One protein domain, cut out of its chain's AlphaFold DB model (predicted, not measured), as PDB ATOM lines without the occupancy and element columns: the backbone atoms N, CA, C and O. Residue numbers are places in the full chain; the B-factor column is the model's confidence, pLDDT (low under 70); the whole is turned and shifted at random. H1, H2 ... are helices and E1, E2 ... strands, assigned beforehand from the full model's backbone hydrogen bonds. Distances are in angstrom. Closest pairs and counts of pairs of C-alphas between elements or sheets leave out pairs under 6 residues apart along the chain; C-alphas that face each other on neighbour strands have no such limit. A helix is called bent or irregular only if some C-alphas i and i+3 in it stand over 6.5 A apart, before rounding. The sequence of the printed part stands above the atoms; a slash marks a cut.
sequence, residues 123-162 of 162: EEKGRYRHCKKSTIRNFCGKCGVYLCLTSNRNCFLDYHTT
ATOM      1  N   GLU A 123      19.548 -21.497  19.087       92.19
ATOM      2  CA  GLU A 123      18.542 -21.028  20.048       92.19
ATOM      3  C   GLU A 123      18.722 -21.716  21.409       92.19
ATOM      4  O   GLU A 123      18.576 -21.098  22.476       92.19
ATOM      5  N   GLU A 124      19.114 -22.990  21.357       90.94
ATOM      6  CA  GLU A 124      19.423 -23.801  22.518       90.94
ATOM      7  C   GLU A 124      20.673 -23.314  23.250       90.94
ATOM      8  O   GLU A 124      21.682 -22.883  22.689       90.94
ATOM      9  N   LYS A 125      20.590 -23.407  24.574       90.62
ATOM     10  CA  LYS A 125      21.636 -22.971  25.486       90.62
ATOM     11  C   LYS A 125      22.535 -24.149  25.842       90.62
ATOM     12  O   LYS A 125      22.107 -25.077  26.525       90.62
ATOM     13  N   GLY A 126      23.801 -24.060  25.457       88.75
ATOM     14  CA  GLY A 126      24.842 -25.013  25.817       88.75
ATOM     15  C   GLY A 126      25.764 -24.533  26.938       88.75
ATOM     16  O   GLY A 126      25.715 -23.385  27.399       88.75
ATOM     17  N   ARG A 127      26.642 -25.440  27.376       88.56
ATOM     18  CA  ARG A 127      27.721 -25.164  28.335       88.56
ATOM     19  C   ARG A 127      29.034 -25.733  27.819       88.56
ATOM     20  O   ARG A 127      29.081 -26.870  27.363       88.56
ATOM     21  N   TYR A 128      30.101 -24.959  27.973       88.50
ATOM     22  CA  TYR A 128      31.459 -25.399  27.680       88.50
ATOM     23  C   TYR A 128      32.159 -25.825  28.968       88.50
ATOM     24  O   TYR A 128      32.048 -25.150  29.993       88.50
ATOM     25  N   ARG A 129      32.920 -26.925  28.927       85.12
ATOM     26  CA  ARG A 129      33.552 -27.521  30.119       85.12
ATOM     27  C   ARG A 129      34.456 -26.540  30.873       85.12
ATOM     28  O   ARG A 129      34.470 -26.553  32.104       85.12
ATOM     29  N   HIS A 130      35.169 -25.680  30.149       84.69
ATOM     30  CA  HIS A 130      36.102 -24.714  30.735       84.69
ATOM     31  C   HIS A 130      35.416 -23.412  31.179       84.69
ATOM     32  O   HIS A 130      35.968 -22.663  31.980       84.69
ATOM     33  N   CYS A 131      34.180 -23.157  30.735       86.56
ATOM     34  CA  CYS A 131      33.416 -21.964  31.090       86.56
ATOM     35  C   CYS A 131      32.121 -22.332  31.824       86.56
ATOM     36  O   CYS A 131      31.045 -22.399  31.242       86.56
ATOM     37  N   LYS A 132      32.216 -22.521  33.146       78.25
ATOM     38  CA  LYS A 132      31.074 -22.926  33.993       78.25
ATOM     39  C   LYS A 132      29.989 -21.852  34.168       78.25
ATOM     40  O   LYS A 132      28.863 -22.190  34.509       78.25
ATOM     41  N   LYS A 133      30.330 -20.570  33.988       73.25
ATOM     42  CA  LYS A 133      29.459 -19.428  34.335       73.25
ATOM     43  C   LYS A 133      28.641 -18.879  33.162       73.25
ATOM     44  O   LYS A 133      27.671 -18.169  33.390       73.25
ATOM     45  N   SER A 134      29.028 -19.166  31.920       77.88
ATOM     46  CA  SER A 134      28.388 -18.585  30.738       77.88
ATOM     47  C   SER A 134      27.383 -19.550  30.129       77.88
ATOM     48  O   SER A 134      27.696 -20.706  29.849       77.88
ATOM     49  N   THR A 135      26.185 -19.035  29.880       85.50
ATOM     50  CA  THR A 135      25.247 -19.654  28.949       85.50
ATOM     51  C   THR A 135      25.741 -19.362  27.536       85.50
ATOM     52  O   THR A 135      25.930 -18.195  27.196       85.50
ATOM     53  N   ILE A 136      25.976 -20.397  26.734       91.44
ATOM     54  CA  ILE A 136      26.588 -20.260  25.409       91.44
ATOM     55  C   ILE A 136      25.555 -20.624  24.350       91.44
ATOM     56  O   ILE A 136      24.905 -21.658  24.459       91.44
ATOM     57  N   ARG A 137      25.432 -19.779  23.327       92.44
ATOM     58  CA  ARG A 137      24.600 -20.035  22.140       92.44
ATOM     59  C   ARG A 137      25.412 -20.276  20.873       92.44
ATOM     60  O   ARG A 137      24.859 -20.689  19.868       92.44
ATOM     61  N   ASN A 138      26.718 -20.027  20.914       92.69
ATOM     62  CA  ASN A 138      27.585 -20.257  19.768       92.69
ATOM     63  C   ASN A 138      28.046 -21.714  19.757       92.69
ATOM     64  O   ASN A 138      28.525 -22.241  20.769       92.69
ATOM     65  N   PHE A 139      27.896 -22.345  18.605       93.06
ATOM     66  CA  PHE A 139      28.143 -23.755  18.375       93.06
ATOM     67  C   PHE A 139      29.029 -23.930  17.145       93.06
ATOM     68  O   PHE A 139      28.800 -23.309  16.111       93.06
ATOM     69  N   CYS A 140      30.047 -24.777  17.242       92.94
ATOM     70  CA  CYS A 140      30.857 -25.144  16.089       92.94
ATOM     71  C   CYS A 140      30.221 -26.354  15.400       92.94
ATOM     72  O   CYS A 140      30.279 -27.459  15.942       92.94
ATOM     73  N   GLY A 141      29.646 -26.164  14.207       90.69
ATOM     74  CA  GLY A 141      28.958 -27.232  13.464       90.69
ATOM     75  C   GLY A 141      29.839 -28.446  13.160       90.69
ATOM     76  O   GLY A 141      29.385 -29.582  13.233       90.69
ATOM     77  N   LYS A 142      31.126 -28.208  12.895       89.75
ATOM     78  CA  LYS A 142      32.099 -29.253  12.554       89.75
ATOM     79  C   LYS A 142      32.590 -30.041  13.773       89.75
ATOM     80  O   LYS A 142      32.792 -31.245  13.688       89.75
ATOM     81  N   CYS A 143      32.771 -29.372  14.913       89.94
ATOM     82  CA  CYS A 143      33.257 -30.013  16.140       89.94
ATOM     83  C   CYS A 143      32.142 -30.505  17.063       89.94
ATOM     84  O   CYS A 143      32.418 -31.262  17.990       89.94
ATOM     85  N   GLY A 144      30.903 -30.064  16.859       90.00
ATOM     86  CA  GLY A 144      29.786 -30.468  17.704       90.00
ATOM     87  C   GLY A 144      29.839 -29.893  19.123       90.00
ATOM     88  O   GLY A 144      29.307 -30.502  20.049       90.00
ATOM     89  N   VAL A 145      30.507 -28.752  19.330       91.12
ATOM     90  CA  VAL A 145      30.753 -28.182  20.668       91.12
ATOM     91  C   VAL A 145      30.250 -26.749  20.798       91.12
ATOM     92  O   VAL A 145      30.352 -25.943  19.875       91.12
ATOM     93  N   TYR A 146      29.749 -26.421  21.989       93.38
ATOM     94  CA  TYR A 146      29.417 -25.053  22.374       93.38
ATOM     95  C   TYR A 146      30.664 -24.334  22.884       93.38
ATOM     96  O   TYR A 146      31.320 -24.829  23.803       93.38
ATOM     97  N   LEU A 147      30.969 -23.162  22.324       93.44
ATOM     98  CA  LEU A 147      32.170 -22.382  22.641       93.44
ATOM     99  C   LEU A 147      31.817 -20.910  22.874       93.44
ATOM    100  O   LEU A 147      30.967 -20.337  22.199       93.44
ATOM    101  N   CYS A 148      32.457 -20.281  23.858       92.94
ATOM    102  CA  CYS A 148      32.233 -18.868  24.153       92.94
ATOM    103  C   CYS A 148      32.808 -17.980  23.048       92.94
ATOM    104  O   CYS A 148      33.975 -18.120  22.691       92.94
ATOM    105  N   LEU A 149      32.013 -17.002  22.618       90.62
ATOM    106  CA  LEU A 149      32.458 -15.888  21.788       90.62
ATOM    107  C   LEU A 149      32.028 -14.603  22.501       90.62
ATOM    108  O   LEU A 149      30.891 -14.156  22.370       90.62
ATOM    109  N   THR A 150      32.890 -14.090  23.373       89.31
ATOM    110  CA  THR A 150      32.640 -12.874  24.162       89.31
ATOM    111  C   THR A 150      33.800 -11.909  23.980       89.31
ATOM    112  O   THR A 150      34.913 -12.355  23.727       89.31
ATOM    113  N   SER A 151      33.575 -10.608  24.171       86.69
ATOM    114  CA  SER A 151      34.638  -9.594  24.065       86.69
ATOM    115  C   SER A 151      35.840  -9.889  24.969       86.69
ATOM    116  O   SER A 151      36.978  -9.695  24.570       86.69
ATOM    117  N   ASN A 152      35.587 -10.420  26.168       87.06
ATOM    118  CA  ASN A 152      36.630 -10.691  27.159       87.06
ATOM    119  C   ASN A 152      37.318 -12.053  26.974       87.06
ATOM    120  O   ASN A 152      38.382 -12.274  27.543       87.06
ATOM    121  N   ARG A 153      36.681 -13.007  26.281       88.25
ATOM    122  CA  ARG A 153      37.167 -14.392  26.141       88.25
ATOM    123  C   ARG A 153      36.691 -15.005  24.831       88.25
ATOM    124  O   ARG A 153      35.478 -15.072  24.592       88.25
ATOM    125  N   ASN A 154      37.632 -15.538  24.059       91.75
ATOM    126  CA  ASN A 154      37.374 -16.210  22.792       91.75
ATOM    127  C   ASN A 154      37.753 -17.696  22.867       91.75
ATOM    128  O   ASN A 154      38.725 -18.145  22.271       91.75
ATOM    129  N   CYS A 155      36.935 -18.477  23.577       92.06
ATOM    130  CA  CYS A 155      37.148 -19.922  23.670       92.06
ATOM    131  C   CYS A 155      36.955 -20.637  22.328       92.06
ATOM    132  O   CYS A 155      37.339 -21.796  22.218       92.06
ATOM    133  N   PHE A 156      36.317 -19.993  21.345       92.12
ATOM    134  CA  PHE A 156      36.205 -20.545  20.000       92.12
ATOM    135  C   PHE A 156      37.585 -20.649  19.355       92.12
ATOM    136  O   PHE A 156      37.983 -21.737  18.959       92.12
ATOM    137  N   LEU A 157      38.332 -19.544  19.334       90.56
ATOM    138  CA  LEU A 157      39.688 -19.521  18.794       90.56
ATOM    139  C   LEU A 157      40.612 -20.460  19.577       90.56
ATOM    140  O   LEU A 157      41.194 -21.357  18.976       90.56
ATOM    141  N   ASP A 158      40.646 -20.327  20.909       91.31
ATOM    142  CA  ASP A 158      41.532 -21.123  21.771       91.31
ATOM    143  C   ASP A 158      41.353 -22.634  21.557       91.31
ATOM    144  O   ASP A 158      42.314 -23.398  21.595       91.31
ATOM    145  N   TYR A 159      40.113 -23.081  21.335       90.75
ATOM    146  CA  TYR A 159      39.806 -24.491  21.117       90.75
ATOM    147  C   TYR A 159      40.302 -25.023  19.767       90.75
ATOM    148  O   TYR A 159      40.549 -26.223  19.663       90.75
ATOM    149  N   HIS A 160      40.422 -24.164  18.754       89.62
ATOM    150  CA  HIS A 160      40.859 -24.538  17.407       89.62
ATOM    151  C   HIS A 160      42.367 -24.368  17.194       89.62
ATOM    152  O   HIS A 160      42.923 -25.032  16.329       89.62
ATOM    153  N   THR A 161      43.035 -23.538  17.996       86.62
ATOM    154  CA  THR A 161      44.484 -23.299  17.895       86.62
ATOM    155  C   THR A 161      45.337 -24.122  18.866       86.62
ATOM    156  O   THR A 161      46.555 -24.142  18.714       86.62
ATOM    157  N   THR A 162      44.730 -24.769  19.869       80.12
ATOM    158  CA  THR A 162      45.425 -25.537  20.929       80.12
ATOM    159  C   THR A 162      45.149 -27.031  20.811       80.12
ATOM    160  O   THR A 162      46.048 -27.855  21.074       80.12
TER     161      THR A 162
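This is residues 123 to 162 of the 162 residues of an uncharacterized protein of Thelohanellus kitauei (UniProt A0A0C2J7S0). A small hairpin of two strands, E1 and the sharply bent E2, makes one end of the domain, and the short helix H1 makes the other. Between them the long link of residues 141 to 154 passes through the middle, looping out to one side near residue 142 and to the opposite side near residue 151. The printed part has 40 residues with two named strands and one named helix, in the order E1, E2, H1; the sheet, E1 - E2, is antiparallel, and the class is mixed, helices and strands. The whole is compact, with a radius of gyration of the C-alphas of 9.4 A and spans of 25 by 24 by 17 A.

E1, residues 123 to 128, begins with C-alpha 123 at (18.542, -21.028, 20.048) and is 15.6 A long. E2, residues 131 to 140, measures 15.5 A from first to last C-alpha and bends by 109 degrees at residue 134. H1, residues 155 to 161, is 9.9 A long and ends with C-alpha 161 at (44.484, -23.299, 17.895).

E1 and E2 form a hairpin, antiparallel at 123 degrees between their directions. C-alphas 126 and 136 face each other at 5.1 A. N 126 and O 136, at 2.8 A, and N 131 and O 128, at 3.0 A, are within hydrogen-bond range. Residues 139 to 140 of E2 pair antiparallel with residues 145 to 146, and residues 149 to 150 with 153 to 154. E1 and H1 are apart. Every O i to N i+4 pair in H1 is within hydrogen-bond range.

The C-alphas farthest apart, of Glu 123 and Thr 162, are 27.3 A apart. The printed part has no cut and ends at the chain's last residue. The link from E1 to E2 is tight, and that from E2 to H1 is long, with 14 residues. The mean pLDDT of the printed part is 88.8, and no printed residue is under 70.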